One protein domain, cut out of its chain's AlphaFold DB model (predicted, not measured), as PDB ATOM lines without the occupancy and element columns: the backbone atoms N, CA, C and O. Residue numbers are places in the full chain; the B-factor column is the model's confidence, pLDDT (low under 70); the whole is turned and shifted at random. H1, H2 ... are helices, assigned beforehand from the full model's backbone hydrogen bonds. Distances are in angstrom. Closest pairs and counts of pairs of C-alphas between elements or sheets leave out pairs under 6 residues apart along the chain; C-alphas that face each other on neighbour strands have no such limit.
ATOM      1  N   LEU A  51     145.101 121.310 134.536       83.38
ATOM      2  CA  LEU A  51     144.212 122.016 135.464       83.38
ATOM      3  C   LEU A  51     143.353 121.027 136.251       83.38
ATOM      4  O   LEU A  51     143.300 121.101 137.473       83.38
ATOM      5  N   GLU A  52     142.747 120.064 135.551       81.88
ATOM      6  CA  GLU A  52     141.992 118.975 136.182       81.88
ATOM      7  C   GLU A  52     142.891 118.134 137.088       81.88
ATOM      8  O   GLU A  52     142.531 117.894 138.233       81.88
ATOM      9  N   ALA A  53     144.105 117.785 136.645       84.38
ATOM     10  CA  ALA A  53     145.033 117.016 137.474       84.38
ATOM     11  C   ALA A  53     145.407 117.735 138.787       84.38
ATOM     12  O   ALA A  53     145.449 117.099 139.837       84.38
ATOM     13  N   TRP A  54     145.654 119.050 138.748       87.56
ATOM     14  CA  TRP A  54     145.936 119.863 139.938       87.56
ATOM     15  C   TRP A  54     144.715 119.960 140.870       87.56
ATOM     16  O   TRP A  54     144.871 119.915 142.090       87.56
ATOM     17  N   ILE A  55     143.499 120.031 140.318       88.12
ATOM     18  CA  ILE A  55     142.250 119.980 141.096       88.12
ATOM     19  C   ILE A  55     142.071 118.604 141.757       88.12
ATOM     20  O   ILE A  55     141.780 118.543 142.951       88.12
ATOM     21  N   ASP A  56     142.284 117.517 141.014       86.00
ATOM     22  CA  ASP A  56     142.087 116.137 141.476       86.00
ATOM     23  C   ASP A  56     143.014 115.769 142.643       86.00
ATOM     24  O   ASP A  56     142.632 114.996 143.524       86.00
ATOM     25  N   ILE A  57     144.218 116.350 142.691       84.94
ATOM     26  CA  ILE A  57     145.157 116.185 143.814       84.94
ATOM     27  C   ILE A  57     144.933 117.195 144.952       84.94
ATOM     28  O   ILE A  57     145.735 117.255 145.882       84.94
ATOM     29  N   GLY A  58     143.862 117.994 144.895       88.56
ATOM     30  CA  GLY A  58     143.489 118.944 145.945       88.56
ATOM     31  C   GLY A  58     144.301 120.241 145.962       88.56
ATOM     32  O   GLY A  58     144.311 120.941 146.972       88.56
ATOM     33  N   LEU A  59     144.972 120.586 144.861       93.50
ATOM     34  CA  LEU A  59     145.822 121.772 144.721       93.50
ATOM     35  C   LEU A  59     145.345 122.662 143.555       93.50
ATOM     36  O   LEU A  59     146.115 122.922 142.627       93.50
ATOM     37  N   PRO A  60     144.083 123.140 143.570       93.75
ATOM     38  CA  PRO A  60     143.526 123.913 142.468       93.75
ATOM     39  C   PRO A  60     144.316 125.206 142.225       93.75
ATOM     40  O   PRO A  60     144.813 125.847 143.157       93.75
ATOM     41  N   MET A  61     144.385 125.611 140.959       93.19
ATOM     42  CA  MET A  61     144.933 126.897 140.528       93.19
ATOM     43  C   MET A  61     143.834 127.724 139.868       93.19
ATOM     44  O   MET A  61     142.954 127.175 139.207       93.19
ATOM     45  N   THR A  62     143.895 129.041 140.029       94.69
ATOM     46  CA  THR A  62     142.884 129.967 139.490       94.69
ATOM     47  C   THR A  62     143.050 130.228 137.990       94.69
ATOM     48  O   THR A  62     142.117 130.674 137.324       94.69
ATOM     49  N   THR A  63     144.224 129.926 137.426       92.81
ATOM     50  CA  THR A  63     144.463 130.043 135.981       92.81
ATOM     51  C   THR A  63     143.497 129.174 135.172       92.81
ATOM     52  O   THR A  63     143.181 128.044 135.537       92.81
ATOM     53  N   THR A  64     143.053 129.701 134.032       93.12
ATOM     54  CA  THR A  64     142.273 128.951 133.032       93.12
ATOM     55  C   THR A  64     143.151 128.424 131.893       93.12
ATOM     56  O   THR A  64     142.682 127.671 131.036       93.12
ATOM     57  N   SER A  65     144.439 128.786 131.885       93.94
ATOM     58  CA  SER A  65     145.401 128.374 130.870       93.94
ATOM     59  C   SER A  65     146.016 127.028 131.242       93.94
ATOM     60  O   SER A  65     146.875 126.911 132.118       93.94
ATOM     61  N   ASN A  66     145.602 125.979 130.530       90.00
ATOM     62  CA  ASN A  66     146.199 124.653 130.688       90.00
ATOM     63  C   ASN A  66     147.688 124.635 130.287       90.00
ATOM     64  O   ASN A  66     148.464 123.825 130.788       90.00
ATOM     65  N   GLU A  67     148.108 125.537 129.397       91.50
ATOM     66  CA  GLU A  67     149.521 125.722 129.061       91.50
ATOM     67  C   GLU A  67     150.307 126.308 130.239       91.50
ATOM     68  O   GLU A  67     151.355 125.769 130.595       91.50
ATOM     69  N   ALA A  68     149.769 127.327 130.917       93.62
ATOM     70  CA  ALA A  68     150.389 127.872 132.121       93.62
ATOM     71  C   ALA A  68     150.500 126.815 133.231       93.62
ATOM     72  O   ALA A  68     151.551 126.691 133.854       93.62
ATOM     73  N   ALA A  69     149.477 125.975 133.420       91.00
ATOM     74  CA  ALA A  69     149.532 124.864 134.374       91.00
ATOM     75  C   ALA A  69     150.651 123.846 134.058       91.00
ATOM     76  O   ALA A  69     151.285 123.316 134.973       91.00
ATOM     77  N   ARG A  70     150.933 123.595 132.771       89.12
ATOM     78  CA  ARG A  70     152.056 122.746 132.320       89.12
ATOM     79  C   ARG A  70     153.404 123.369 132.570       89.12
ATOM     80  O   ARG A  70     154.309 122.666 133.009       89.12
ATOM     81  N   LEU A  71     153.547 124.650 132.272       93.75
ATOM     82  CA  LEU A  71     154.805 125.359 132.462       93.75
ATOM     83  C   LEU A  71     155.091 125.581 133.954       93.75
ATOM     84  O   LEU A  71     156.242 125.477 134.367       93.75
ATOM     85  N   TYR A  72     154.055 125.769 134.774       95.19
ATOM     86  CA  TYR A  72     154.164 125.772 136.231       95.19
ATOM     87  C   TYR A  72     154.672 124.426 136.771       95.19
ATOM     88  O   TYR A  72     155.656 124.411 137.508       95.19
ATOM     89  N   ASP A  73     154.070 123.297 136.367       91.38
ATOM     90  CA  ASP A  73     154.552 121.959 136.765       91.38
ATOM     91  C   ASP A  73     156.009 121.730 136.321       91.38
ATOM     92  O   ASP A  73     156.827 121.219 137.089       91.38
ATOM     93  N   ALA A  74     156.367 122.188 135.115       89.69
ATOM     94  CA  ALA A  74     157.723 122.073 134.578       89.69
ATOM     95  C   ALA A  74     158.727 122.835 135.435       89.69
ATOM     96  O   ALA A  74     159.781 122.314 135.805       89.69
ATOM     97  N   LEU A  75     158.405 124.094 135.721       94.88
ATOM     98  CA  LEU A  75     159.251 124.994 136.483       94.88
ATOM     99  C   LEU A  75     159.406 124.495 137.920       94.88
ATOM    100  O   LEU A  75     160.513 124.503 138.452       94.88
ATOM    101  N   LEU A  76     158.332 123.977 138.520       94.44
ATOM    102  CA  LEU A  76     158.366 123.403 139.861       94.44
ATOM    103  C   LEU A  76     159.307 122.194 139.931       94.44
ATOM    104  O   LEU A  76     160.090 122.078 140.871       94.44
ATOM    105  N   ARG A  77     159.287 121.312 138.925       90.94
ATOM    106  CA  ARG A  77     160.219 120.173 138.844       90.94
ATOM    107  C   ARG A  77     161.661 120.620 138.668       90.94
ATOM    108  O   ARG A  77     162.538 120.078 139.340       90.94
ATOM    109  N   GLN A  78     161.911 121.587 137.789       90.56
ATOM    110  CA  GLN A  78     163.254 122.137 137.581       90.56
ATOM    111  C   GLN A  78     163.795 122.754 138.875       90.56
ATOM    112  O   GLN A  78     164.925 122.475 139.267       90.56
ATOM    113  N   TYR A  79     162.952 123.485 139.605       92.81
ATOM    114  CA  TYR A  79     163.300 124.049 140.903       92.81
ATOM    115  C   TYR A  79     163.598 122.978 141.962       92.81
ATOM    116  O   TYR A  79     164.648 123.009 142.600       92.81
ATOM    117  N   VAL A  80     162.707 122.001 142.145       88.44
ATOM    118  CA  VAL A  80     162.870 120.956 143.175       88.44
ATOM    119  C   VAL A  80     164.096 120.084 142.907       88.44
ATOM    120  O   VAL A  80     164.765 119.654 143.843       88.44
ATOM    121  N   SER A  81     164.398 119.840 141.633       85.12
ATOM    122  CA  SER A  81     165.559 119.054 141.217       85.12
ATOM    123  C   SER A  81     166.854 119.855 141.100       85.12
ATOM    124  O   SER A  81     167.903 119.238 140.928       85.12
ATOM    125  N   TRP A  82     166.788 121.189 141.166       84.81
ATOM    126  CA  TRP A  82     167.890 122.089 140.812       84.81
ATOM    127  C   TRP A  82     168.538 121.725 139.466       84.81
ATOM    128  O   TRP A  82     169.762 121.692 139.339       84.81
ATOM    129  N   SER A  83     167.716 121.406 138.463       83.06
ATOM    130  CA  SER A  83     168.191 120.990 137.143       83.06
ATOM    131  C   SER A  83     167.366 121.603 136.020       83.06
ATOM    132  O   SER A  83     166.147 121.736 136.129       83.06
ATOM    133  N   ASP A  84     168.043 121.963 134.934       82.31
ATOM    134  CA  ASP A  84     167.402 122.491 133.737       82.31
ATOM    135  C   ASP A  84     166.732 121.382 132.925       82.31
ATOM    136  O   ASP A  84     167.260 120.280 132.752       82.31
ATOM    137  N   CYS A  85     165.576 121.698 132.348       80.62
ATOM    138  CA  CYS A  85     164.965 120.868 131.325       80.62
ATOM    139  C   CYS A  85     165.512 121.264 129.947       80.62
ATOM    140  O   CYS A  85     165.123 122.292 129.393       80.62
ATOM    141  N   GLU A  86     166.360 120.419 129.356       82.75
ATOM    142  CA  GLU A  86     166.941 120.659 128.023       82.75
ATOM    143  C   GLU A  86     165.874 120.910 126.944       82.75
ATOM    144  O   GLU A  86     166.051 121.758 126.075       82.75
ATOM    145  N   VAL A  87     164.734 120.213 127.025       81.69
ATOM    146  CA  VAL A  87     163.623 120.345 126.063       81.69
ATOM    147  C   VAL A  87     162.976 121.728 126.125       81.69
ATOM    148  O   VAL A  87     162.563 122.254 125.095       81.69
ATOM    149  N   LEU A  88     162.879 122.309 127.321       84.00
ATOM    150  CA  LEU A  88     162.275 123.624 127.528       84.00
ATOM    151  C   LEU A  88     163.304 124.755 127.471       84.00
ATOM    152  O   LEU A  88     162.924 125.912 127.604       84.00
ATOM    153  N   GLY A  89     164.588 124.444 127.261       87.69
ATOM    154  CA  GLY A  89     165.660 125.437 127.266       87.69
ATOM    155  C   GLY A  89     165.981 125.984 128.661       87.69
ATOM    156  O   GLY A  89     166.425 127.127 128.767       87.69
ATOM    157  N   GLY A  90     165.736 125.191 129.708       87.50
ATOM    158  CA  GLY A  90     166.050 125.525 131.100       87.50
ATOM    159  C   GLY A  90     165.030 126.413 131.818       87.50
ATOM    160  O   GLY A  90     163.950 126.731 131.298       87.50
ATOM    161  N   VAL A  91     165.385 126.797 133.046       90.44
ATOM    162  CA  VAL A  91     164.523 127.546 133.976       90.44
ATOM    163  C   VAL A  91     164.087 128.894 133.398       90.44
ATOM    164  O   VAL A  91     162.887 129.170 133.361       90.44
ATOM    165  N   ASP A  92     165.019 129.696 132.881       92.75
ATOM    166  CA  ASP A  92     164.729 131.049 132.378       92.75
ATOM    167  C   ASP A  92     163.747 131.025 131.197       92.75
ATOM    168  O   ASP A  92     162.740 131.736 131.184       92.75
ATOM    169  N   THR A  93     163.979 130.131 130.231       95.00
ATOM    170  CA  THR A  93     163.089 129.964 129.073       95.00
ATOM    171  C   THR A  93     161.701 129.480 129.505       95.00
ATOM    172  O   THR A  93     160.686 129.913 128.952       95.00
ATOM    173  N   THR A  94     161.636 128.617 130.524       92.88
ATOM    174  CA  THR A  94     160.366 128.141 131.090       92.88
ATOM    175  C   THR A  94     159.600 129.277 131.773       92.88
ATOM    176  O   THR A  94     158.387 129.383 131.591       92.88
ATOM    177  N   ILE A  95     160.290 130.151 132.514       95.56
ATOM    178  CA  ILE A  95     159.705 131.345 133.140       95.56
ATOM    179  C   ILE A  95     159.124 132.280 132.072       95.56
ATOM    180  O   ILE A  95     157.972 132.705 132.186       95.56
ATOM    181  N   ASP A  96     159.881 132.567 131.014       96.56
ATOM    182  CA  ASP A  96     159.424 133.430 129.921       96.56
ATOM    183  C   ASP A  96     158.202 132.854 129.202       96.56
ATOM    184  O   ASP A  96     157.268 133.586 128.862       96.56
ATOM    185  N   ALA A  97     158.192 131.542 128.964       95.25
ATOM    186  CA  ALA A  97     157.048 130.855 128.378       95.25
ATOM    187  C   ALA A  97     155.826 130.920 129.305       95.25
ATOM    188  O   ALA A  97     154.726 131.212 128.838       95.25
ATOM    189  N   LEU A  98     156.009 130.708 130.613       96.00
ATOM    190  CA  LEU A  98     154.928 130.754 131.600       96.00
ATOM    191  C   LEU A  98     154.282 132.143 131.651       96.00
ATOM    192  O   LEU A  98     153.059 132.250 131.565       96.00
ATOM    193  N   LYS A  99     155.100 133.203 131.695       95.94
ATOM    194  CA  LYS A  99     154.633 134.598 131.647       95.94
ATOM    195  C   LYS A  99     153.851 134.901 130.367       95.94
ATOM    196  O   LYS A  99     152.877 135.643 130.417       95.94
ATOM    197  N   LYS A 100     154.261 134.345 129.221       96.62
ATOM    198  CA  LYS A 100     153.553 134.515 127.938       96.62
ATOM    199  C   LYS A 100     152.236 133.741 127.885       96.62
ATOM    200  O   LYS A 100     151.279 134.241 127.303       96.62
ATOM    201  N   ALA A 101     152.201 132.539 128.457       95.25
ATOM    202  CA  ALA A 101     151.032 131.665 128.434       95.25
ATOM    203  C   ALA A 101     149.890 132.183 129.320       95.25
ATOM    204  O   ALA A 101     148.723 132.025 128.961       95.25
ATOM    205  N   ASP A 102     150.217 132.774 130.472       96.88
ATOM    206  CA  ASP A 102     149.260 133.466 131.337       96.88
ATOM    207  C   ASP A 102     149.980 134.460 132.277       96.88
ATOM    208  O   ASP A 102     150.506 134.057 133.322       96.88
ATOM    209  N   PRO A 103     149.992 135.765 131.937       96.06
ATOM    210  CA  PRO A 103     150.604 136.808 132.762       96.06
ATOM    211  C   PRO A 103     149.960 136.987 134.142       96.06
ATOM    212  O   PRO A 103     150.602 137.541 135.038       96.06
ATOM    213  N   ASP A 104     148.714 136.537 134.316       95.69
ATOM    214  CA  ASP A 104     147.919 136.710 135.534       95.69
ATOM    215  C   ASP A 104     147.856 135.421 136.372       95.69
ATOM    216  O   ASP A 104     147.224 135.385 137.431       95.69
ATOM    217  N   CYS A 105     148.570 134.368 135.953       96.62
ATOM    218  CA  CYS A 105     148.680 133.114 136.691       96.62
ATOM    219  C   CYS A 105     149.322 133.343 138.070       96.62
ATOM    220  O   CYS A 105     150.545 133.474 138.192       96.62
ATOM    221  N   VAL A 106     148.500 133.353 139.127       98.06
ATOM    222  CA  VAL A 106     148.936 133.649 140.503       98.06
ATOM    223  C   VAL A 106     150.048 132.702 140.947       98.06
ATOM    224  O   VAL A 106     151.126 133.163 141.316       98.06
ATOM    225  N   MET A 107     149.841 131.384 140.849       97.81
ATOM    226  CA  MET A 107     150.865 130.402 141.234       97.81
ATOM    227  C   MET A 107     152.118 130.461 140.357       97.81
ATOM    228  O   MET A 107     153.225 130.266 140.860       97.81
ATOM    229  N   GLY A 108     151.974 130.778 139.067       97.69
ATOM    230  CA  GLY A 108     153.114 130.971 138.173       97.69
ATOM    231  C   GLY A 108     153.984 132.156 138.587       97.69
ATOM    232  O   GLY A 108     155.213 132.048 138.629       97.69
ATOM    233  N   ARG A 109     153.353 133.267 138.981       98.00
ATOM    234  CA  ARG A 109     154.036 134.450 139.521       98.00
ATOM    235  C   ARG A 109     154.637 134.197 140.900       98.00
ATOM    236  O   ARG A 109     155.765 134.618 141.125       98.00
ATOM    237  N   VAL A 110     153.944 133.474 141.786       98.31
ATOM    238  CA  VAL A 110     154.487 133.033 143.087       98.31
ATOM    239  C   VAL A 110     155.781 132.248 142.886       98.31
ATOM    240  O   VAL A 110     156.779 132.545 143.536       98.31
ATOM    241  N   LEU A 111     155.776 131.261 141.987       97.94
ATOM    242  CA  LEU A 111     156.949 130.431 141.727       97.94
ATOM    243  C   LEU A 111     158.085 131.243 141.101       97.94
ATOM    244  O   LEU A 111     159.223 131.134 141.542       97.94
ATOM    245  N   THR A 112     157.777 132.092 140.121       96.69
ATOM    246  CA  THR A 112     158.784 132.911 139.433       96.69
ATOM    247  C   THR A 112     159.437 133.929 140.368       96.69
ATOM    248  O   THR A 112     160.656 133.947 140.500       96.69
ATOM    249  N   LEU A 113     158.641 134.761 141.047       96.19
ATOM    250  CA  LEU A 113     159.169 135.774 141.964       96.19
ATOM    251  C   LEU A 113     159.833 135.114 143.181       96.19
ATOM    252  O   LEU A 113     160.879 135.560 143.639       96.19
ATOM    253  N   GLY A 114     159.280 134.002 143.674       95.75
ATOM    254  CA  GLY A 114     159.897 133.220 144.744       95.75
ATOM    255  C   GLY A 114     161.261 132.648 144.365       95.75
ATOM    256  O   GLY A 114     162.184 132.719 145.173       95.75
ATOM    257  N   LEU A 115     161.429 132.155 143.134       94.12
ATOM    258  CA  LEU A 115     162.730 131.723 142.615       94.12
ATOM    259  C   LEU A 115     163.737 132.875 142.542       94.12
ATOM    260  O   LEU A 115     164.888 132.686 142.927       94.12
ATOM    261  N   GLU A 116     163.321 134.066 142.106       93.19
ATOM    262  CA  GLU A 116     164.188 135.254 142.093       93.19
ATOM    263  C   GLU A 116     164.629 135.651 143.515       93.19
ATOM    264  O   GLU A 116     165.807 135.962 143.736       93.19
ATOM    265  N   ALA A 117     163.716 135.572 144.492       91.38
ATOM    266  CA  ALA A 117     164.003 135.839 145.902       91.38
ATOM    267  C   ALA A 117     164.962 134.807 146.517       91.38
ATOM    268  O   ALA A 117     165.944 135.181 147.157       91.38
ATOM    269  N   ILE A 118     164.711 133.513 146.294       90.94
ATOM    270  CA  ILE A 118     165.576 132.415 146.759       90.94
ATOM    271  C   ILE A 118     166.925 132.440 146.037       90.94
ATOM    272  O   ILE A 118     167.961 132.156 146.620       90.94
ATOM    273  N   GLY A 119     166.973 132.864 144.778       87.12
ATOM    274  CA  GLY A 119     168.237 133.089 144.082       87.12
ATOM    275  C   GLY A 119     169.073 134.218 144.695       87.12
ATOM    276  O   GLY A 119     170.254 134.342 144.373       87.12
ATOM    277  N   THR A 120     168.495 135.056 145.566       83.75
ATOM    278  CA  THR A 120     169.093 136.287 146.122       83.75
ATOM    279  C   THR A 120     169.602 137.269 145.058       83.75
ATOM    280  O   THR A 120     170.368 138.184 145.355       83.75
ATOM    281  N   GLY A 121     169.178 137.087 143.802       76.19
ATOM    282  CA  GLY A 121     169.610 137.899 142.665       76.19
ATOM    283  C   GLY A 121     168.869 139.230 142.565       76.19
ATOM    284  O   GLY A 121     169.390 140.175 141.975       76.19
ATOM    285  N   ARG A 122     167.672 139.317 143.160       83.94
ATOM    286  CA  ARG A 122     166.831 140.520 143.208       83.94
ATOM    287  C   ARG A 122     166.308 140.739 144.624       83.94
ATOM    288  O   ARG A 122     166.160 139.798 145.401       83.94
ATOM    289  N   SER A 123     166.037 141.994 144.971       83.69
ATOM    290  CA  SER A 123     165.509 142.382 146.280       83.69
ATOM    291  C   SER A 123     164.545 143.547 146.123       83.69
ATOM    292  O   SER A 123     164.838 144.492 145.395       83.69
ATOM    293  N   THR A 124     163.447 143.528 146.878       86.56
ATOM    294  CA  THR A 124     162.476 144.633 146.957       86.56
ATOM    295  C   THR A 124     163.100 145.956 147.404       86.56
ATOM    296  O   THR A 124     162.540 147.015 147.146       86.56
ATOM    297  N   ALA A 125     164.259 145.913 148.068       84.62
ATOM    298  CA  ALA A 125     164.977 147.099 148.525       84.62
ATOM    299  C   ALA A 125     165.731 147.830 147.407       84.62
ATOM    300  O   ALA A 125     165.969 149.031 147.513       84.62
ATOM    301  N   LEU A 126     166.180 147.090 146.389       87.25
ATOM    302  CA  LEU A 126     167.102 147.576 145.357       87.25
ATOM    303  C   LEU A 126     166.492 147.553 143.953       87.25
ATOM    304  O   LEU A 126     167.053 148.153 143.041       87.25
ATOM    305  N   ASP A 127     165.370 146.860 143.781       91.88
ATOM    306  CA  ASP A 127     164.710 146.649 142.503       91.88
ATOM    307  C   ASP A 127     163.235 147.064 142.606       91.88
ATOM    308  O   ASP A 127     162.386 146.339 143.135       91.88
ATOM    309  N   GLU A 128     162.950 148.274 142.124       93.56
ATOM    310  CA  GLU A 128     161.606 148.863 142.137       93.56
ATOM    311  C   GLU A 128     160.621 148.085 141.253       93.56
ATOM    312  O   GLU A 128     159.434 148.006 141.577       93.56
ATOM    313  N   GLU A 129     161.096 147.481 140.159       94.75
ATOM    314  CA  GLU A 129     160.263 146.669 139.268       94.75
ATOM    315  C   GLU A 129     159.826 145.388 139.980       94.75
ATOM    316  O   GLU A 129     158.636 145.079 140.019       94.75
ATOM    317  N   TYR A 130     160.763 144.703 140.638       94.12
ATOM    318  CA  TYR A 130     160.471 143.524 141.450       94.12
ATOM    319  C   TYR A 130     159.498 143.839 142.598       94.12
ATOM    320  O   TYR A 130     158.537 143.101 142.833       94.12
ATOM    321  N   ALA A 131     159.705 144.961 143.297       94.19
ATOM    322  CA  ALA A 131     158.802 145.412 144.356       94.19
ATOM    323  C   ALA A 131     157.384 145.700 143.825       94.19
ATOM    324  O   ALA A 131     156.395 145.311 144.452       94.19
ATOM    325  N   SER A 132     157.280 146.336 142.657       96.25
ATOM    326  CA  SER A 132     156.007 146.607 141.981       96.25
ATOM    327  C   SER A 132     155.297 145.317 141.553       96.25
ATOM    328  O   SER A 132     154.095 145.160 141.784       96.25
ATOM    329  N   ASP A 133     156.030 144.350 140.999       96.06
ATOM    330  CA  ASP A 133     155.473 143.060 140.581       96.06
ATOM    331  C   ASP A 133     154.921 142.241 141.752       96.06
ATOM    332  O   ASP A 133     153.860 141.613 141.619       96.06
ATOM    333  N   LEU A 134     155.601 142.278 142.902       96.38
ATOM    334  CA  LEU A 134     155.138 141.654 144.140       96.38
ATOM    335  C   LEU A 134     153.894 142.360 144.701       96.38
ATOM    336  O   LEU A 134     152.930 141.693 145.082       96.38
ATOM    337  N   ALA A 135     153.872 143.697 144.701       97.00
ATOM    338  CA  ALA A 135     152.707 144.475 145.128       97.00
ATOM    339  C   ALA A 135     151.478 144.188 144.250       97.00
ATOM    340  O   ALA A 135     150.383 143.948 144.763       97.00
ATOM    341  N   ARG A 136     151.672 144.114 142.929       97.75
ATOM    342  CA  ARG A 136     150.625 143.713 141.983       97.75
ATOM    343  C   ARG A 136     150.148 142.286 142.254       97.75
ATOM    344  O   ARG A 136     148.954 142.026 142.194       97.75
ATOM    345  N   LEU A 137     151.057 141.357 142.566       98.06
ATOM    346  CA  LEU A 137     150.698 139.964 142.857       98.06
ATOM    347  C   LEU A 137     149.812 139.869 144.105       98.06
ATOM    348  O   LEU A 137     148.826 139.136 144.096       98.06
ATOM    349  N   LEU A 138     150.128 140.636 145.150       97.81
ATOM    350  CA  LEU A 138     149.295 140.748 146.351       97.81
ATOM    351  C   LEU A 138     147.899 141.282 146.034       97.81
ATOM    352  O   LEU A 138     146.908 140.757 146.543       97.81
ATOM    353  N   GLU A 139     147.802 142.324 145.213       97.94
ATOM    354  CA  GLU A 139     146.514 142.901 144.829       97.94
ATOM    355  C   GLU A 139     145.665 141.905 144.023       97.94
ATOM    356  O   GLU A 139     144.494 141.681 144.340       97.94
ATOM    357  N   ASP A 140     146.265 141.262 143.026       97.62
ATOM    358  CA  ASP A 140     145.603 140.300 142.143       97.62
ATOM    359  C   ASP A 140     145.142 139.045 142.899       97.62
ATOM    360  O   ASP A 140     143.989 138.620 142.773       97.62
ATOM    361  N   ALA A 141     145.986 138.505 143.782       97.50
ATOM    362  CA  ALA A 141     145.628 137.367 144.626       97.50
ATOM    363  C   ALA A 141     144.448 137.680 145.560       97.50
ATOM    364  O   ALA A 141     143.602 136.819 145.800       97.50
ATOM    365  N   ASN A 142     144.338 138.918 146.049       96.69
ATOM    366  CA  ASN A 142     143.182 139.344 146.840       96.69
ATOM    367  C   ASN A 142     141.908 139.496 145.998       96.69
ATOM    368  O   ASN A 142     140.817 139.227 146.502       96.69
ATOM    369  N   LYS A 143     142.029 139.923 144.735       96.25
ATOM    370  CA  LYS A 143     140.886 140.110 143.829       96.25
ATOM    371  C   LYS A 143     140.294 138.791 143.351       96.25
ATOM    372  O   LYS A 143     139.072 138.664 143.323       96.25
ATOM    373  N   PHE A 144     141.137 137.846 142.938       95.94
ATOM    374  CA  PHE A 144     140.669 136.625 142.278       95.94
ATOM    375  C   PHE A 144     141.370 135.337 142.712       95.94
ATOM    376  O   PHE A 144     140.892 134.271 142.346       95.94
ATOM    377  N   GLY A 145     142.446 135.393 143.501       95.81
ATOM    378  CA  GLY A 145     143.145 134.193 143.963       95.81
ATOM    379  C   GLY A 145     142.287 133.309 144.873       95.81
ATOM    380  O   GLY A 145     141.405 133.783 145.598       95.81
ATOM    381  N   ASN A 146     142.564 132.008 144.866       96.38
ATOM    382  CA  ASN A 146     141.978 131.075 145.826       96.38
ATOM    383  C   ASN A 146     142.690 131.149 147.195       96.38
ATOM    384  O   ASN A 146     143.718 131.806 147.343       96.38
ATOM    385  N   GLU A 147     142.148 130.492 148.225       96.81
ATOM    386  CA  GLU A 147     142.691 130.608 149.590       96.81
ATOM    387  C   GLU A 147     144.142 130.116 149.710       96.81
ATOM    388  O   GLU A 147     144.969 130.789 150.323       96.81
ATOM    389  N   ARG A 148     144.494 129.000 149.060       97.56
ATOM    390  CA  ARG A 148     145.869 128.474 149.032       97.56
ATOM    391  C   ARG A 148     146.829 129.464 148.362       97.56
ATOM    392  O   ARG A 148     147.900 129.755 148.892       97.56
ATOM    393  N   GLU A 149     146.435 130.000 147.211       98.25
ATOM    394  CA  GLU A 149     147.190 131.010 146.465       98.25
ATOM    395  C   GLU A 149     147.439 132.269 147.301       98.25
ATOM    396  O   GLU A 149     148.569 132.753 147.362       98.25
ATOM    397  N   LYS A 150     146.418 132.769 148.008       98.44
ATOM    398  CA  LYS A 150     146.556 133.929 148.901       98.44
ATOM    399  C   LYS A 150     147.582 133.684 150.003       98.44
ATOM    400  O   LYS A 150     148.394 134.570 150.273       98.44
ATOM    401  N   ILE A 151     147.579 132.497 150.616       98.38
ATOM    402  CA  ILE A 151     148.555 132.151 151.661       98.38
ATOM    403  C   ILE A 151     149.970 132.096 151.070       98.38
ATOM    404  O   ILE A 151     150.885 132.680 151.648       98.38
ATOM    405  N   HIS A 152     150.157 131.499 149.888       98.56
ATOM    406  CA  HIS A 152     151.453 131.502 149.199       98.56
ATOM    407  C   HIS A 152     151.975 132.911 148.912       98.56
ATOM    408  O   HIS A 152     153.148 133.197 149.159       98.56
ATOM    409  N   VAL A 153     151.116 133.791 148.397       98.50
ATOM    410  CA  VAL A 153     151.482 135.174 148.070       98.50
ATOM    411  C   VAL A 153     151.827 135.959 149.335       98.50
ATOM    412  O   VAL A 153     152.830 136.676 149.365       98.50
ATOM    413  N   LYS A 154     151.053 135.782 150.411       98.31
ATOM    414  CA  LYS A 154     151.345 136.372 151.722       98.31
ATOM    415  C   LYS A 154     152.692 135.889 152.268       98.31
ATOM    416  O   LYS A 154     153.494 136.713 152.705       98.31
ATOM    417  N   ALA A 155     152.952 134.584 152.214       98.19
ATOM    418  CA  ALA A 155     154.209 133.986 152.659       98.19
ATOM    419  C   ALA A 155     155.408 134.532 151.869       98.19
ATOM    420  O   ALA A 155     156.404 134.943 152.460       98.19
ATOM    421  N   LEU A 156     155.289 134.629 150.542       97.25
ATOM    422  CA  LEU A 156     156.324 135.201 149.681       97.25
ATOM    423  C   LEU A 156     156.606 136.676 150.012       97.25
ATOM    424  O   LEU A 156     157.766 137.090 150.083       97.25
ATOM    425  N   ASN A 157     155.566 137.475 150.259       95.94
ATOM    426  CA  ASN A 157     155.742 138.866 150.668       95.94
ATOM    427  C   ASN A 157     156.482 138.991 152.010       95.94
ATOM    428  O   ASN A 157     157.365 139.833 152.159       95.94
ATOM    429  N   LEU A 158     156.160 138.135 152.980       95.19
ATOM    430  CA  LEU A 158     156.864 138.088 154.264       95.19
ATOM    431  C   LEU A 158     158.328 137.662 154.091       95.19
ATOM    432  O   LEU A 158     159.225 138.299 154.638       95.19
ATOM    433  N   PHE A 159     158.584 136.634 153.282       94.19
ATOM    434  CA  PHE A 159     159.931 136.138 153.007       94.19
ATOM    435  C   PHE A 159     160.825 137.213 152.379       94.19
ATOM    436  O   PHE A 159     161.906 137.499 152.890       94.19
ATOM    437  N   THR A 160     160.354 137.858 151.310       91.94
ATOM    438  CA  THR A 160     161.088 138.933 150.616       91.94
ATOM    439  C   THR A 160     161.336 140.148 151.516       91.94
ATOM    440  O   THR A 160     162.442 140.686 151.522       91.94
ATOM    441  N   SER A 161     160.348 140.526 152.336       88.62
ATOM    442  CA  SER A 161     160.491 141.596 153.336       88.62
ATOM    443  C   SER A 161     161.550 141.252 154.391       88.62
ATOM    444  O   SER A 161     162.366 142.095 154.763       88.62
ATOM    445  N   GLY A 162     161.585 139.994 154.836       85.19
ATOM    446  CA  GLY A 162     162.582 139.498 155.780       85.19
ATOM    447  C   GLY A 162     163.999 139.430 155.200       85.19
ATOM    448  O   GLY A 162     164.954 139.785 155.887       85.19
ATOM    449  N   LEU A 163     164.150 139.061 153.921       82.56
ATOM    450  CA  LEU A 163     165.447 139.090 153.232       82.56
ATOM    451  C   LEU A 163     166.034 140.508 153.159       82.56
ATOM    452  O   LEU A 163     167.240 140.684 153.325       82.56
ATOM    453  N   GLN A 164     165.194 141.527 152.952       71.62
ATOM    454  CA  GLN A 164     165.619 142.931 152.983       71.62
ATOM    455  C   GLN A 164     166.142 143.347 154.366       71.62
ATOM    456  O   GLN A 164     167.096 144.123 154.466       71.62
ATOM    457  N   LEU A 165     165.524 142.835 155.430       62.78
ATOM    458  CA  LEU A 165     165.856 143.172 156.812       62.78
ATOM    459  C   LEU A 165     166.972 142.318 157.413       62.78
ATOM    460  O   LEU A 165     167.422 142.654 158.500       62.78
ATOM    461  N   PHE A 166     167.494 141.308 156.706       54.94
ATOM    462  CA  PHE A 166     168.567 140.410 157.176       54.94
ATOM    463  C   PHE A 166     169.871 141.136 157.589       54.94
ATOM    464  O   PHE A 166     170.776 140.549 158.177       54.94
ATOM    465  N   ILE A 167     169.968 142.441 157.313       54.50
ATOM    466  CA  ILE A 167     171.029 143.341 157.789       54.50
ATOM    467  C   ILE A 167     170.877 143.672 159.295       54.50
ATOM    468  O   ILE A 167     171.853 144.045 159.947       54.50
ATOM    469  N   PHE A 168     169.689 143.491 159.878       50.94
ATOM    470  CA  PHE A 168     169.369 143.711 161.288       50.94
ATOM    471  C   PHE A 168     168.893 142.392 161.918       50.94
ATOM    472  O   PHE A 168     168.155 141.642 161.298       50.94
ATOM    473  N   SER A 169     169.338 142.081 163.137       56.69
ATOM    474  CA  SER A 169     169.265 140.761 163.799       56.69
ATOM    475  C   SER A 169     167.874 140.133 164.040       56.69
ATOM    476  O   SER A 169     167.781 139.204 164.844       56.69
ATOM    477  N   ASP A 170     166.802 140.605 163.402       68.75
ATOM    478  CA  ASP A 170     165.459 140.046 163.528       68.75
ATOM    479  C   ASP A 170     164.979 139.432 162.202       68.75
ATOM    480  O   ASP A 170     164.738 140.129 161.223       68.75
ATOM    481  N   CYS A 171     164.843 138.104 162.175       82.00
ATOM    482  CA  CYS A 171     164.302 137.352 161.036       82.00
ATOM    483  C   CYS A 171     162.815 137.002 161.242       82.00
ATOM    484  O   CYS A 171     162.365 135.931 160.818       82.00
ATOM    485  N   SER A 172     162.066 137.845 161.966       87.62
ATOM    486  CA  SER A 172     160.671 137.584 162.343       87.62
ATOM    487  C   SER A 172     159.771 137.313 161.135       87.62
ATOM    488  O   SER A 172     158.972 136.377 161.155       87.62
ATOM    489  N   GLU A 173     159.962 138.055 160.046       91.38
ATOM    490  CA  GLU A 173     159.147 137.976 158.840       91.38
ATOM    491  C   GLU A 173     159.407 136.676 158.078       91.38
ATOM    492  O   GLU A 173     158.462 136.027 157.637       91.38
ATOM    493  N   MET A 174     160.663 136.225 157.999       91.81
ATOM    494  CA  MET A 174     160.996 134.926 157.396       91.81
ATOM    495  C   MET A 174     160.410 133.768 158.210       91.81
ATOM    496  O   MET A 174     159.874 132.818 157.644       91.81
ATOM    497  N   LYS A 175     160.445 133.865 159.546       94.38
ATOM    498  CA  LYS A 175     159.787 132.881 160.421       94.38
ATOM    499  C   LYS A 175     158.277 132.876 160.206       94.38
ATOM    500  O   LYS A 175     157.681 131.804 160.134       94.38
ATOM    501  N   GLN A 176     157.662 134.049 160.064       96.56
ATOM    502  CA  GLN A 176     156.239 134.152 159.762       96.56
ATOM    503  C   GLN A 176     155.918 133.574 158.376       96.56
ATOM    504  O   GLN A 176     154.920 132.874 158.249       96.56
ATOM    505  N   ALA A 177     156.771 133.772 157.366       97.38
ATOM    506  CA  ALA A 177     156.614 133.138 156.054       97.38
ATOM    507  C   ALA A 177     156.567 131.605 156.164       97.38
ATOM    508  O   ALA A 177     155.660 130.978 155.615       97.38
ATOM    509  N   CYS A 178     157.466 131.004 156.954       97.81
ATOM    510  CA  CYS A 178     157.411 129.571 157.250       97.81
ATOM    511  C   CYS A 178     156.097 129.162 157.924       97.81
ATOM    512  O   CYS A 178     155.539 128.133 157.566       97.81
ATOM    513  N   VAL A 179     155.567 129.954 158.864       98.06
ATOM    514  CA  VAL A 179     154.270 129.664 159.509       98.06
ATOM    515  C   VAL A 179     153.130 129.614 158.489       98.06
ATOM    516  O   VAL A 179     152.270 128.737 158.591       98.06
ATOM    517  N   GLU A 180     153.126 130.515 157.507       98.50
ATOM    518  CA  GLU A 180     152.128 130.520 156.433       98.50
ATOM    519  C   GLU A 180     152.276 129.292 155.514       98.50
ATOM    520  O   GLU A 180     151.286 128.620 155.233       98.50
ATOM    521  N   TRP A 181     153.490 128.923 155.087       98.56
ATOM    522  CA  TRP A 181     153.677 127.700 154.285       98.56
ATOM    523  C   TRP A 181     153.369 126.424 155.073       98.56
ATOM    524  O   TRP A 181     152.731 125.520 154.545       98.56
ATOM    525  N   GLU A 182     153.727 126.355 156.353       98.06
ATOM    526  CA  GLU A 182     153.356 125.242 157.235       98.06
ATOM    527  C   GLU A 182     151.839 125.167 157.453       98.06
ATOM    528  O   GLU A 182     151.305 124.082 157.669       98.06
ATOM    529  N   GLN A 183     151.114 126.288 157.381       98.00
ATOM    530  CA  GLN A 183     149.652 126.254 157.345       98.00
ATOM    531  C   GLN A 183     149.150 125.540 156.091       98.00
ATOM    532  O   GLN A 183     148.305 124.658 156.218       98.00
ATOM    533  N   ILE A 184     149.712 125.851 154.921       98.25
ATOM    534  CA  ILE A 184     149.379 125.137 153.682       98.25
ATOM    535  C   ILE A 184     149.683 123.645 153.829       98.25
ATOM    536  O   ILE A 184     148.836 122.829 153.498       98.25
ATOM    537  N   LEU A 185     150.838 123.271 154.384       98.12
ATOM    538  CA  LEU A 185     151.228 121.864 154.544       98.12
ATOM    539  C   LEU A 185     150.366 121.088 155.548       98.12
ATOM    540  O   LEU A 185     150.278 119.866 155.449       98.12
ATOM    541  N   ARG A 186     149.712 121.766 156.499       96.88
ATOM    542  CA  ARG A 186     148.711 121.126 157.369       96.88
ATOM    543  C   ARG A 186     147.452 120.739 156.596       96.88
ATOM    544  O   ARG A 186     146.917 119.660 156.838       96.88
ATOM    545  N   ASP A 187     147.000 121.603 155.693       96.00
ATOM    546  CA  ASP A 187     145.758 121.406 154.937       96.00
ATOM    547  C   ASP A 187     145.985 120.560 153.669       96.00
ATOM    548  O   ASP A 187     145.145 119.744 153.290       96.00
ATOM    549  N   ALA A 188     147.146 120.725 153.037       96.12
ATOM    550  CA  ALA A 188     147.572 120.078 151.805       96.12
ATOM    551  C   ALA A 188     149.040 119.608 151.929       96.12
ATOM    552  O   ALA A 188     149.952 120.235 151.383       96.12
ATOM    553  N   PRO A 189     149.306 118.479 152.618       97.06
ATOM    554  CA  PRO A 189     150.671 117.998 152.879       97.06
ATOM    555  C   PRO A 189     151.450 117.611 151.614       97.06
ATOM    556  O   PRO A 189     152.666 117.431 151.662       97.06
ATOM    557  N   THR A 190     150.765 117.482 150.477       95.12
ATOM    558  CA  THR A 190     151.345 117.199 149.159       95.12
ATOM    559  C   THR A 190     151.678 118.455 148.352       95.12
ATOM    560  O   THR A 190     152.075 118.349 147.191       95.12
ATOM    561  N   ASP A 191     151.545 119.647 148.938       97.62
ATOM    562  CA  ASP A 191     151.971 120.893 148.309       97.62
ATOM    563  C   ASP A 191     153.500 121.015 148.280       97.62
ATOM    564  O   ASP A 191     154.151 121.501 149.210       97.62
ATOM    565  N   LEU A 192     154.083 120.569 147.169       95.81
ATOM    566  CA  LEU A 192     155.528 120.560 146.982       95.81
ATOM    567  C   LEU A 192     156.148 121.957 147.018       95.81
ATOM    568  O   LEU A 192     157.270 122.111 147.496       95.81
ATOM    569  N   LEU A 193     155.441 122.970 146.506       97.94
ATOM    570  CA  LEU A 193     155.976 124.326 146.470       97.94
ATOM    571  C   LEU A 193     156.036 124.908 147.880       97.94
ATOM    572  O   LEU A 193     157.054 125.492 148.248       97.94
ATOM    573  N   ALA A 194     154.983 124.712 148.681       98.44
ATOM    574  CA  ALA A 194     154.971 125.155 150.074       98.44
ATOM    575  C   ALA A 194     156.089 124.474 150.872       98.44
ATOM    576  O   ALA A 194     156.835 125.152 151.577       98.44
ATOM    577  N   LEU A 195     156.266 123.158 150.693       98.44
ATOM    578  CA  LEU A 195     157.335 122.399 151.344       98.44
ATOM    579  C   LEU A 195     158.713 122.924 150.952       98.44
ATOM    580  O   LEU A 195     159.553 123.159 151.819       98.44
ATOM    581  N   LYS A 196     158.952 123.117 149.653       97.38
ATOM    582  CA  LYS A 196     160.260 123.533 149.147       97.38
ATOM    583  C   LYS A 196     160.611 124.961 149.571       97.38
ATOM    584  O   LYS A 196     161.740 125.194 149.991       97.38
ATOM    585  N   PHE A 197     159.653 125.888 149.541       98.19
ATOM    586  CA  PHE A 197     159.860 127.251 150.032       98.19
ATOM    587  C   PHE A 197     160.073 127.310 151.549       98.19
ATOM    588  O   PHE A 197     160.982 128.012 151.995       98.19
ATOM    589  N   ALA A 198     159.312 126.549 152.341       98.06
ATOM    590  CA  ALA A 198     159.544 126.456 153.783       98.06
ATOM    591  C   ALA A 198     160.939 125.887 154.083       98.06
ATOM    592  O   ALA A 198     161.698 126.493 154.835       98.06
ATOM    593  N   HIS A 199     161.308 124.779 153.434       97.31
ATOM    594  CA  HIS A 199     162.611 124.129 153.576       97.31
ATOM    595  C   HIS A 199     163.778 125.073 153.246       97.31
ATOM    596  O   HIS A 199     164.699 125.219 154.051       97.31
ATOM    597  N   ASP A 200     163.730 125.762 152.102       95.75
ATOM    598  CA  ASP A 200     164.772 126.722 151.715       95.75
ATOM    599  C   ASP A 200     164.806 127.933 152.666       95.75
ATOM    600  O   ASP A 200     165.873 128.448 152.993       95.75
ATOM    601  N   THR A 201     163.657 128.361 153.191       95.50
ATOM    602  CA  THR A 201     163.598 129.451 154.177       95.50
ATOM    603  C   THR A 201     164.186 129.044 155.524       95.50
ATOM    604  O   THR A 201     164.917 129.830 156.131       95.50
ATOM    605  N   TYR A 202     163.952 127.811 155.982       96.19
ATOM    606  CA  TYR A 202     164.608 127.276 157.176       96.19
ATOM    607  C   TYR A 202     166.127 127.199 157.014       96.19
ATOM    608  O   TYR A 202     166.848 127.469 157.977       96.19
ATOM    609  N   PHE A 203     166.615 126.929 155.801       92.69
ATOM    610  CA  PHE A 203     168.040 127.007 155.487       92.69
ATOM    611  C   PHE A 203     168.595 128.429 155.667       92.69
ATOM    612  O   PHE A 203     169.600 128.599 156.356       92.69
ATOM    613  N   TYR A 204     167.915 129.467 155.164       90.31
ATOM    614  CA  TYR A 204     168.322 130.859 155.426       90.31
ATOM    615  C   TYR A 204     168.282 131.239 156.910       90.31
ATOM    616  O   TYR A 204     169.108 132.024 157.372       90.31
ATOM    617  N   LEU A 205     167.330 130.685 157.661       91.50
ATOM    618  CA  LEU A 205     167.199 130.900 159.104       91.50
ATOM    619  C   LEU A 205     168.230 130.117 159.933       91.50
ATOM    620  O   LEU A 205     168.352 130.374 161.132       91.50
ATOM    621  N   GLY A 206     168.944 129.158 159.334       92.00
ATOM    622  CA  GLY A 206     169.813 128.224 160.053       92.00
ATOM    623  C   GLY A 206     169.056 127.280 160.998       92.00
ATOM    624  O   GLY A 206     169.647 126.741 161.934       92.00
ATOM    625  N   ASP A 207     167.751 127.083 160.790       95.50
ATOM    626  CA  ASP A 207     166.917 126.223 161.636       95.50
ATOM    627  C   ASP A 207     166.988 124.766 161.166       95.50
ATOM    628  O   ASP A 207     166.068 124.229 160.546       95.50
TER     629      ASP A 207
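What this domain is: This is residues 51 to 207 of the 275 residues of the protein "Tetratricopeptide repeat protein 38 (inferred by orthology to a human protein)" of Anisakis simplex (UniProt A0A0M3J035). Seven helices, H2 to H8, form an up-and-down bundle, each running against the one before it, with H4 in the middle, H2 and H3 packed on one side of it and H5 and H6 on the other. The H7 and H8 hairpin packs on H6 through H7, and short H1 sits near the first residue of H2. The printed part has 157 residues, with eight named helices in order H1 to H8 and no named strand: all helix. It is compact, with a radius of gyration of the C-alphas of 14.8 A, and rounded, spanning 43 by 32 by 31 A.

Where its parts are: H1 is residues 51 to 56, beginning at C-alpha 51 (144.212, 122.016, 135.464). H2 is residues 66 to 81, 22.7 A long; H3 is 90 to 101, H4 is 106 to 118. H5 is residues 128 to 144, 24.3 A, and H6 is 147 to 165, 27.3 A. H7 is residues 172 to 187, 23.2 A, and H8 is 192 to 205, ending at C-alpha 205 (167.199, 130.900, 159.104).

How they stand to each other: H4 is the hub, touching five helices. Its closest C-alphas are 5.6 A apart to H2, Gly 108 and Tyr 72, and 6.2 A to H6, Val 110 and Val 153. H4 and H8 only just touch, with 3 pairs of C-alphas within 8 A, the closest Ile 118 and Asp 200. H3 touches H4 with residues 95 to 99 alone. H5 touches H4, C-alphas Ala 141 and Val 106 at 6.5 A. H6 and H7 touch at a shallow tilt of 21 degrees, opposite ways, C-alphas Ala 155 and Ala 177 at 4.2 A. H1 and H2 are close but not clearly touching. In H1 to H8 every O i to N i+4 pair is within hydrogen-bond range.

The domain as a whole: The C-alphas of Glu 52 and Phe 168, the two farthest apart, are 44.6 A apart. The printed part has no cut and no long link. Confidence is under 70 at residues 165 to 170.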